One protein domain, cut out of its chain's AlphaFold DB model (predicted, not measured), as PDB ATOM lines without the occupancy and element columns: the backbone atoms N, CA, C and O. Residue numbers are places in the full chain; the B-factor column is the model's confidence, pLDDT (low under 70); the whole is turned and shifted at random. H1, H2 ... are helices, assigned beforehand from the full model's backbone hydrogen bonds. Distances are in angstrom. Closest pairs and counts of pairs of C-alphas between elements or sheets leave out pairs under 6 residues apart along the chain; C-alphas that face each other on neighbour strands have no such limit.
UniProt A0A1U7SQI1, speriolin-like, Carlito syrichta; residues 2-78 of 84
ATOM      1  N   ASN A   2     -31.952  12.513 -11.284       68.31
ATOM      2  CA  ASN A   2     -31.825  11.506 -10.202       68.31
ATOM      3  C   ASN A   2     -32.205  12.017  -8.795       68.31
ATOM      4  O   ASN A   2     -32.851  11.299  -8.045       68.31
ATOM      5  N   ARG A   3     -31.871  13.269  -8.453       79.81
ATOM      6  CA  ARG A   3     -32.215  13.858  -7.145       79.81
ATOM      7  C   ARG A   3     -33.714  14.100  -6.956       79.81
ATOM      8  O   ARG A   3     -34.233  13.841  -5.882       79.81
ATOM      9  N   LEU A   4     -34.419  14.533  -8.004       86.06
ATOM     10  CA  LEU A   4     -35.876  14.692  -7.951       86.06
ATOM     11  C   LEU A   4     -36.567  13.336  -7.801       86.06
ATOM     12  O   LEU A   4     -37.516  13.212  -7.039       86.06
ATOM     13  N   HIS A   5     -36.044  12.302  -8.463       85.44
ATOM     14  CA  HIS A   5     -36.526  10.937  -8.273       85.44
ATOM     15  C   HIS A   5     -36.354  10.470  -6.815       85.44
ATOM     16  O   HIS A   5     -37.249   9.835  -6.270       85.44
ATOM     17  N   SER A   6     -35.260  10.850  -6.141       87.69
ATOM     18  CA  SER A   6     -35.081  10.609  -4.697       87.69
ATOM     19  C   SER A   6     -36.085  11.359  -3.811       87.69
ATOM     20  O   SER A   6     -36.366  10.894  -2.712       87.69
ATOM     21  N   LEU A   7     -36.650  12.474  -4.283       87.31
ATOM     22  CA  LEU A   7     -37.759  13.184  -3.629       87.31
ATOM     23  C   LEU A   7     -39.133  12.569  -3.957       87.31
ATOM     24  O   LEU A   7     -40.151  13.061  -3.481       87.31
ATOM     25  N   GLY A   8     -39.173  11.510  -4.775       90.25
ATOM     26  CA  GLY A   8     -40.397  10.848  -5.222       90.25
ATOM     27  C   GLY A   8     -40.955  11.381  -6.544       90.25
ATOM     28  O   GLY A   8     -42.025  10.948  -6.963       90.25
ATOM     29  N   TYR A   9     -40.260  12.293  -7.236       91.38
ATOM     30  CA  TYR A   9     -40.740  12.830  -8.507       91.38
ATOM     31  C   TYR A   9     -40.802  11.753  -9.601       91.38
ATOM     32  O   TYR A   9     -39.777  11.262 -10.079       91.38
ATOM     33  N   ASN A  10     -42.015  11.450 -10.058       91.69
ATOM     34  CA  ASN A  10     -42.296  10.613 -11.214       91.69
ATOM     35  C   ASN A  10     -42.642  11.451 -12.461       91.69
ATOM     36  O   ASN A  10     -43.682  12.109 -12.515       91.69
ATOM     37  N   GLY A  11     -41.803  11.362 -13.497       88.69
ATOM     38  CA  GLY A  11     -41.980  12.076 -14.768       88.69
ATOM     39  C   GLY A  11     -43.145  11.597 -15.646       88.69
ATOM     40  O   GLY A  11     -43.381  12.195 -16.687       88.69
ATOM     41  N   GLN A  12     -43.865  10.536 -15.273       89.69
ATOM     42  CA  GLN A  12     -45.096  10.102 -15.952       89.69
ATOM     43  C   GLN A  12     -46.367  10.644 -15.287       89.69
ATOM     44  O   GLN A  12     -47.415  10.682 -15.921       89.69
ATOM     45  N   VAL A  13     -46.283  11.058 -14.020       89.00
ATOM     46  CA  VAL A  13     -47.448  11.457 -13.211       89.00
ATOM     47  C   VAL A  13     -47.443  12.959 -12.957       89.00
ATOM     48  O   VAL A  13     -48.411  13.656 -13.254       89.00
ATOM     49  N   HIS A  14     -46.331  13.476 -12.442       92.25
ATOM     50  CA  HIS A  14     -46.271  14.853 -11.971       92.25
ATOM     51  C   HIS A  14     -46.402  15.920 -13.060       92.25
ATOM     52  O   HIS A  14     -47.000  16.943 -12.751       92.25
ATOM     53  N   PRO A  15     -45.946  15.734 -14.316       91.62
ATOM     54  CA  PRO A  15     -46.214  16.722 -15.362       91.62
ATOM     55  C   PRO A  15     -47.713  16.967 -15.589       91.62
ATOM     56  O   PRO A  15     -48.153  18.113 -15.590       91.62
ATOM     57  N   ALA A  16     -48.508  15.897 -15.694       90.88
ATOM     58  CA  ALA A  16     -49.955  15.999 -15.885       90.88
ATOM     59  C   ALA A  16     -50.664  16.590 -14.656       90.88
ATOM     60  O   ALA A  16     -51.667  17.291 -14.785       90.88
ATOM     61  N   LEU A  17     -50.150  16.327 -13.454       89.38
ATOM     62  CA  LEU A  17     -50.663  16.945 -12.234       89.38
ATOM     63  C   LEU A  17     -50.332  18.442 -12.159       89.38
ATOM     64  O   LEU A  17     -51.198  19.238 -11.808       89.38
ATOM     65  N   THR A  18     -49.098  18.841 -12.482       90.88
ATOM     66  CA  THR A  18     -48.706  20.256 -12.518       90.88
ATOM     67  C   THR A  18     -49.601  21.036 -13.476       90.88
ATOM     68  O   THR A  18     -50.068  22.117 -13.126       90.88
ATOM     69  N   GLU A  19     -49.905  20.471 -14.646       91.75
ATOM     70  CA  GLU A  19     -50.852  21.068 -15.588       91.75
ATOM     71  C   GLU A  19     -52.256  21.218 -14.977       91.75
ATOM     72  O   GLU A  19     -52.849  22.294 -15.052       91.75
ATOM     73  N   GLN A  20     -52.773  20.182 -14.308       90.00
ATOM     74  CA  GLN A  20     -54.070  20.247 -13.622       90.00
ATOM     75  C   GLN A  20     -54.111  21.329 -12.538       90.00
ATOM     76  O   GLN A  20     -55.093  22.065 -12.463       90.00
ATOM     77  N   LEU A  21     -53.055  21.465 -11.731       88.81
ATOM     78  CA  LEU A  21     -52.957  22.514 -10.712       88.81
ATOM     79  C   LEU A  21     -53.002  23.907 -11.346       88.81
ATOM     80  O   LEU A  21     -53.757  24.765 -10.896       88.81
ATOM     81  N   VAL A  22     -52.245  24.121 -12.422       89.06
ATOM     82  CA  VAL A  22     -52.240  25.397 -13.147       89.06
ATOM     83  C   VAL A  22     -53.605  25.691 -13.772       89.06
ATOM     84  O   VAL A  22     -54.072  26.824 -13.721       89.06
ATOM     85  N   ASN A  23     -54.275  24.684 -14.327       90.50
ATOM     86  CA  ASN A  23     -55.607  24.849 -14.906       90.50
ATOM     87  C   ASN A  23     -56.683  25.120 -13.844       90.50
ATOM     88  O   ASN A  23     -57.617  25.873 -14.107       90.50
ATOM     89  N   ALA A  24     -56.563  24.525 -12.653       87.00
ATOM     90  CA  ALA A  24     -57.532  24.677 -11.570       87.00
ATOM     91  C   ALA A  24     -57.375  26.001 -10.807       87.00
ATOM     92  O   ALA A  24     -58.366  26.671 -10.524       87.00
ATOM     93  N   TYR A  25     -56.137  26.378 -10.479       84.88
ATOM     94  CA  TYR A  25     -55.831  27.544  -9.640       84.88
ATOM     95  C   TYR A  25     -55.358  28.762 -10.444       84.88
ATOM     96  O   TYR A  25     -55.262  29.865  -9.909       84.88
ATOM     97  N   GLY A  26     -55.114  28.583 -11.743       84.75
ATOM     98  CA  GLY A  26     -54.659  29.622 -12.654       84.75
ATOM     99  C   GLY A  26     -53.146  29.845 -12.626       84.75
ATOM    100  O   GLY A  26     -52.411  29.360 -11.767       84.75
ATOM    101  N   ILE A  27     -52.677  30.632 -13.597       81.62
ATOM    102  CA  ILE A  27     -51.323  31.193 -13.599       81.62
ATOM    103  C   ILE A  27     -51.402  32.566 -12.946       81.62
ATOM    104  O   ILE A  27     -52.152  33.434 -13.400       81.62
ATOM    105  N   LEU A  28     -50.596  32.777 -11.912       71.75
ATOM    106  CA  LEU A  28     -50.434  34.089 -11.303       71.75
ATOM    107  C   LEU A  28     -49.814  35.068 -12.304       71.75
ATOM    108  O   LEU A  28     -48.645  34.950 -12.666       71.75
ATOM    109  N   ARG A  29     -50.621  36.030 -12.763       71.19
ATOM    110  CA  ARG A  29     -50.197  37.084 -13.701       71.19
ATOM    111  C   ARG A  29     -49.531  38.265 -13.000       71.19
ATOM    112  O   ARG A  29     -48.682  38.917 -13.593       71.19
ATOM    113  N   GLU A  30     -49.912  38.516 -11.754       69.62
ATOM    114  CA  GLU A  30     -49.418  39.614 -10.923       69.62
ATOM    115  C   GLU A  30     -48.892  39.051  -9.601       69.62
ATOM    116  O   GLU A  30     -49.327  37.982  -9.161       69.62
ATOM    117  N   ARG A  31     -47.935  39.749  -8.976       70.44
ATOM    118  CA  ARG A  31     -47.402  39.345  -7.670       70.44
ATOM    119  C   ARG A  31     -48.501  39.518  -6.611       70.44
ATOM    120  O   ARG A  31     -48.999  40.631  -6.460       70.44
ATOM    121  N   PRO A  32     -48.856  38.470  -5.850       68.12
ATOM    122  CA  PRO A  32     -49.827  38.568  -4.768       68.12
ATOM    123  C   PRO A  32     -49.468  39.679  -3.779       68.12
ATOM    124  O   PRO A  32     -48.342  39.721  -3.277       68.12
ATOM    125  N   GLU A  33     -50.438  40.531  -3.445       63.72
ATOM    126  CA  GLU A  33     -50.268  41.648  -2.500       63.72
ATOM    127  C   GLU A  33     -49.766  41.179  -1.125       63.72
ATOM    128  O   GLU A  33     -48.971  41.862  -0.479       63.72
ATOM    129  N   LEU A  34     -50.126  39.952  -0.726       59.91
ATOM    130  CA  LEU A  34     -49.623  39.276   0.476       59.91
ATOM    131  C   LEU A  34     -48.087  39.184   0.531       59.91
ATOM    132  O   LEU A  34     -47.519  39.228   1.615       59.91
ATOM    133  N   ALA A  35     -47.398  39.106  -0.612       55.81
ATOM    134  CA  ALA A  35     -45.933  39.141  -0.664       55.81
ATOM    135  C   ALA A  35     -45.352  40.529  -0.941       55.81
ATOM    136  O   ALA A  35     -44.130  40.687  -0.917       55.81
ATOM    137  N   ALA A  36     -46.188  41.517  -1.256       54.12
ATOM    138  CA  ALA A  36     -45.781  42.913  -1.370       54.12
ATOM    139  C   ALA A  36     -45.786  43.601   0.005       54.12
ATOM    140  O   ALA A  36     -44.910  44.417   0.281       54.12
ATOM    141  N   SER A  37     -46.727  43.234   0.883       53.09
ATOM    142  CA  SER A  37     -46.931  43.908   2.171       53.09
ATOM    143  C   SER A  37     -45.878  43.584   3.240       53.09
ATOM    144  O   SER A  37     -45.682  44.388   4.144       53.09
ATOM    145  N   GLU A  38     -45.183  42.448   3.134       51.56
ATOM    146  CA  GLU A  38     -44.225  41.970   4.150       51.56
ATOM    147  C   GLU A  38     -42.755  42.086   3.713       51.56
ATOM    148  O   GLU A  38     -41.883  41.519   4.361       51.56
ATOM    149  N   GLY A  39     -42.438  42.738   2.582       52.53
ATOM    150  CA  GLY A  39     -41.055  42.861   2.072       52.53
ATOM    151  C   GLY A  39     -40.298  41.528   1.877       52.53
ATOM    152  O   GLY A  39     -39.112  41.522   1.551       52.53
ATOM    153  N   GLY A  40     -40.978  40.400   2.086       56.84
ATOM    154  CA  GLY A  40     -40.411  39.082   2.281       56.84
ATOM    155  C   GLY A  40     -40.626  38.227   1.050       56.84
ATOM    156  O   GLY A  40     -41.715  38.161   0.481       56.84
ATOM    157  N   SER A  41     -39.557  37.563   0.628       65.94
ATOM    158  CA  SER A  41     -39.644  36.465  -0.327       65.94
ATOM    159  C   SER A  41     -40.627  35.408   0.184       65.94
ATOM    160  O   SER A  41     -40.690  35.151   1.386       65.94
ATOM    161  N   TYR A  42     -41.341  34.740  -0.724       77.44
ATOM    162  CA  TYR A  42     -42.102  33.543  -0.375       77.44
ATOM    163  C   TYR A  42     -41.179  32.522   0.290       77.44
ATOM    164  O   TYR A  42     -40.212  32.063  -0.323       77.44
ATOM    165  N   THR A  43     -41.458  32.185   1.547       84.44
ATOM    166  CA  THR A  43     -40.761  31.109   2.249       84.44
ATOM    167  C   THR A  43     -41.449  29.781   1.949       84.44
ATOM    168  O   THR A  43     -42.646  29.732   1.665       84.44
ATOM    169  N   VAL A  44     -40.700  28.682   2.028       88.25
ATOM    170  CA  VAL A  44     -41.261  27.342   1.789       88.25
ATOM    171  C   VAL A  44     -42.382  27.022   2.783       88.25
ATOM    172  O   VAL A  44     -43.416  26.520   2.360       88.25
ATOM    173  N   ASP A  45     -42.232  27.375   4.065       89.12
ATOM    174  CA  ASP A  45     -43.271  27.172   5.094       89.12
ATOM    175  C   ASP A  45     -44.571  27.921   4.757       89.12
ATOM    176  O   ASP A  45     -45.655  27.341   4.830       89.12
ATOM    177  N   PHE A  46     -44.470  29.174   4.300       87.06
ATOM    178  CA  PHE A  46     -45.640  29.935   3.868       87.06
ATOM    179  C   PHE A  46     -46.351  29.248   2.695       87.06
ATOM    180  O   PHE A  46     -47.564  29.049   2.731       87.06
ATOM    181  N   LEU A  47     -45.598  28.827   1.676       89.06
ATOM    182  CA  LEU A  47     -46.155  28.146   0.504       89.06
ATOM    183  C   LEU A  47     -46.800  26.805   0.869       89.06
ATOM    184  O   LEU A  47     -47.843  26.462   0.319       89.06
ATOM    185  N   GLN A  48     -46.225  26.063   1.820       91.94
ATOM    186  CA  GLN A  48     -46.828  24.831   2.328       91.94
ATOM    187  C   GLN A  48     -48.187  25.097   2.979       91.94
ATOM    188  O   GLN A  48     -49.135  24.370   2.696       91.94
ATOM    189  N   ARG A  49     -48.311  26.149   3.802       91.06
ATOM    190  CA  ARG A  49     -49.600  26.525   4.409       91.06
ATOM    191  C   ARG A  49     -50.630  26.902   3.355       91.06
ATOM    192  O   ARG A  49     -51.734  26.371   3.387       91.06
ATOM    193  N   VAL A  50     -50.236  27.711   2.371       88.44
ATOM    194  CA  VAL A  50     -51.117  28.066   1.250       88.44
ATOM    195  C   VAL A  50     -51.600  26.813   0.516       88.44
ATOM    196  O   VAL A  50     -52.789  26.701   0.231       88.44
ATOM    197  N   LEU A  51     -50.725  25.840   0.241       91.31
ATOM    198  CA  LEU A  51     -51.132  24.583  -0.397       91.31
ATOM    199  C   LEU A  51     -52.125  23.790   0.460       91.31
ATOM    200  O   LEU A  51     -53.113  23.298  -0.074       91.31
ATOM    201  N   VAL A  52     -51.900  23.695   1.772       93.62
ATOM    202  CA  VAL A  52     -52.812  23.003   2.702       93.62
ATOM    203  C   VAL A  52     -54.193  23.663   2.740       93.62
ATOM    204  O   VAL A  52     -55.198  22.965   2.840       93.62
ATOM    205  N   GLU A  53     -54.253  24.989   2.643       91.81
ATOM    206  CA  GLU A  53     -55.505  25.749   2.718       91.81
ATOM    207  C   GLU A  53     -56.276  25.791   1.389       91.81
ATOM    208  O   GLU A  53     -57.496  25.949   1.392       91.81
ATOM    209  N   THR A  54     -55.586  25.658   0.252       89.12
ATOM    210  CA  THR A  54     -56.178  25.879  -1.083       89.12
ATOM    211  C   THR A  54     -56.354  24.605  -1.904       89.12
ATOM    212  O   THR A  54     -57.292  24.510  -2.704       89.12
ATOM    213  N   VAL A  55     -55.469  23.618  -1.734       89.94
ATOM    214  CA  VAL A  55     -55.449  22.410  -2.563       89.94
ATOM    215  C   VAL A  55     -56.381  21.345  -2.002       89.94
ATOM    216  O   VAL A  55     -56.417  21.081  -0.802       89.94
ATOM    217  N   HIS A  56     -57.130  20.685  -2.889       90.50
ATOM    218  CA  HIS A  56     -57.969  19.558  -2.491       90.50
ATOM    219  C   HIS A  56     -57.120  18.453  -1.821       90.50
ATOM    220  O   HIS A  56     -56.066  18.100  -2.361       90.50
ATOM    221  N   PRO A  57     -57.570  17.833  -0.711       90.38
ATOM    222  CA  PRO A  57     -56.768  16.868   0.049       90.38
ATOM    223  C   PRO A  57     -56.203  15.709  -0.781       90.38
ATOM    224  O   PRO A  57     -55.112  15.224  -0.500       90.38
ATOM    225  N   SER A  58     -56.915  15.291  -1.835       90.00
ATOM    226  CA  SER A  58     -56.471  14.216  -2.733       90.00
ATOM    227  C   SER A  58     -55.249  14.563  -3.587       90.00
ATOM    228  O   SER A  58     -54.640  13.654  -4.132       90.00
ATOM    229  N   MET A  59     -54.914  15.847  -3.742       89.31
ATOM    230  CA  MET A  59     -53.775  16.331  -4.537       89.31
ATOM    231  C   MET A  59     -52.684  16.968  -3.666       89.31
ATOM    232  O   MET A  59     -51.621  17.332  -4.169       89.31
ATOM    233  N   LEU A  60     -52.938  17.130  -2.364       92.75
ATOM    234  CA  LEU A  60     -52.071  17.880  -1.458       92.75
ATOM    235  C   LEU A  60     -50.673  17.261  -1.341       92.75
ATOM    236  O   LEU A  60     -49.680  17.985  -1.369       92.75
ATOM    237  N   ALA A  61     -50.584  15.933  -1.233       93.00
ATOM    238  CA  ALA A  61     -49.303  15.239  -1.099       93.00
ATOM    239  C   ALA A  61     -48.393  15.499  -2.309       93.00
ATOM    240  O   ALA A  61     -47.237  15.893  -2.152       93.00
ATOM    241  N   ASP A  62     -48.936  15.349  -3.515       93.06
ATOM    242  CA  ASP A  62     -48.184  15.580  -4.739       93.06
ATOM    243  C   ASP A  62     -47.874  17.072  -4.958       93.06
ATOM    244  O   ASP A  62     -46.789  17.421  -5.425       93.06
ATOM    245  N   ALA A  63     -48.770  17.983  -4.563       92.94
ATOM    246  CA  ALA A  63     -48.506  19.423  -4.607       92.94
ATOM    247  C   ALA A  63     -47.349  19.831  -3.669       92.94
ATOM    248  O   ALA A  63     -46.477  20.615  -4.053       92.94
ATOM    249  N   LEU A  64     -47.287  19.259  -2.462       94.75
ATOM    250  CA  LEU A  64     -46.177  19.461  -1.523       94.75
ATOM    251  C   LEU A  64     -44.862  18.857  -2.043       94.75
ATOM    252  O   LEU A  64     -43.787  19.438  -1.847       94.75
ATOM    253  N   LEU A  65     -44.929  17.716  -2.737       94.75
ATOM    254  CA  LEU A  65     -43.775  17.117  -3.405       94.75
ATOM    255  C   LEU A  65     -43.249  18.029  -4.516       94.75
ATOM    256  O   LEU A  65     -42.041  18.266  -4.594       94.75
ATOM    257  N   LEU A  66     -44.137  18.581  -5.344       94.00
ATOM    258  CA  LEU A  66     -43.777  19.538  -6.389       94.00
ATOM    259  C   LEU A  66     -43.106  20.786  -5.805       94.00
ATOM    260  O   LEU A  66     -42.062  21.200  -6.310       94.00
ATOM    261  N   LEU A  67     -43.632  21.336  -4.707       93.56
ATOM    262  CA  LEU A  67     -43.002  22.451  -3.994       93.56
ATOM    263  C   LEU A  67     -41.596  22.088  -3.493       93.56
ATOM    264  O   LEU A  67     -40.657  22.868  -3.651       93.56
ATOM    265  N   SER A  68     -41.425  20.885  -2.944       94.06
ATOM    266  CA  SER A  68     -40.119  20.391  -2.486       94.06
ATOM    267  C   SER A  68     -39.126  20.250  -3.646       94.06
ATOM    268  O   SER A  68     -37.962  20.632  -3.521       94.06
ATOM    269  N   CYS A  69     -39.593  19.763  -4.799       93.25
ATOM    270  CA  CYS A  69     -38.795  19.668  -6.020       93.25
ATOM    271  C   CYS A  69     -38.368  21.049  -6.527       93.25
ATOM    272  O   CYS A  69     -37.194  21.244  -6.837       93.25
ATOM    273  N   LEU A  70     -39.289  22.016  -6.572       91.69
ATOM    274  CA  LEU A  70     -38.992  23.395  -6.964       91.69
ATOM    275  C   LEU A  70     -37.980  24.044  -6.015       91.69
ATOM    276  O   LEU A  70     -37.057  24.711  -6.475       91.69
ATOM    277  N   ASN A  71     -38.099  23.799  -4.707       91.62
ATOM    278  CA  ASN A  71     -37.140  24.293  -3.719       91.62
ATOM    279  C   ASN A  71     -35.743  23.712  -3.923       91.62
ATOM    280  O   ASN A  71     -34.765  24.456  -3.902       91.62
ATOM    281  N   GLN A  72     -35.647  22.405  -4.169       91.94
ATOM    282  CA  GLN A  72     -34.363  21.773  -4.449       91.94
ATOM    283  C   GLN A  72     -33.737  22.314  -5.739       91.94
ATOM    284  O   GLN A  72     -32.538  22.569  -5.764       91.94
ATOM    285  N   LEU A  73     -34.533  22.520  -6.793       91.62
ATOM    286  CA  LEU A  73     -34.045  23.076  -8.056       91.62
ATOM    287  C   LEU A  73     -33.560  24.518  -7.899       91.62
ATOM    288  O   LEU A  73     -32.469  24.833  -8.351       91.62
ATOM    289  N   ALA A  74     -34.329  25.372  -7.223       89.94
ATOM    290  CA  ALA A  74     -33.937  26.755  -6.955       89.94
ATOM    291  C   ALA A  74     -32.629  26.828  -6.148       89.94
ATOM    292  O   ALA A  74     -31.732  27.610  -6.468       89.94
ATOM    293  N   HIS A  75     -32.499  25.963  -5.137       89.75
ATOM    294  CA  HIS A  75     -31.281  25.838  -4.346       89.75
ATOM    295  C   HIS A  75     -30.084  25.378  -5.187       89.75
ATOM    296  O   HIS A  75     -29.024  25.997  -5.116       89.75
ATOM    297  N   ASP A  76     -30.255  24.331  -6.000       90.50
ATOM    298  CA  ASP A  76     -29.204  23.798  -6.875       90.50
ATOM    299  C   ASP A  76     -28.782  24.826  -7.949       90.50
ATOM    300  O   ASP A  76     -27.599  24.926  -8.273       90.50
ATOM    301  N   ASP A  77     -29.724  25.630  -8.453       88.75
ATOM    302  CA  ASP A  77     -29.475  26.704  -9.422       88.75
ATOM    303  C   ASP A  77     -28.867  27.970  -8.785       88.75
ATOM    304  O   ASP A  77     -28.409  28.864  -9.504       88.75
ATOM    305  N   GLY A  78     -28.879  28.080  -7.450       87.69
ATOM    306  CA  GLY A  78     -28.450  29.274  -6.714       87.69
ATOM    307  C   GLY A  78     -29.331  30.504  -6.968       87.69
ATOM    308  O   GLY A  78     -28.878  31.636  -6.794       87.69
TER     309      GLY A  78
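This is residues 2 to 78 of the 84 residues of the protein "speriolin-like" of Carlito syrichta (UniProt A0A1U7SQI1). Long H5 is the spine; H4 folds back along it, H2 crosses it, and residues 26 to 33 and 36 to 41 stick out. Here are 77 printed residues with five named helices, H1 to H5: all helix. The whole is only just compact, close to loose, with radius of gyration of the C-alphas 13.3 A and spans of 38, 30 and 21 A.

H5, residues 57 to 77, makes a hairpin with H4, residues 44 to 54; they touch, C-alphas 48 and 64 closest at 6.6 A. H2, residues 14 to 25, touches H5 with 14 to 18 alone, C-alphas 14 and 62 closest at 7.5 A. H1, residues 2 to 6, is close to H5 but not clearly touching; H3, residues 33 to 36, touches no helix. In H5, 15 of 17 O i to N i+4 pairs are within hydrogen-bond range.

Find C-alpha 57 at (-56.768, 16.868, 0.049); H5 runs 30.5 A to C-alpha 77 at (-29.475, 26.704, -9.422).

The printed part has no cut; residues 2, 30 and 32 to 41 have pLDDT under 70.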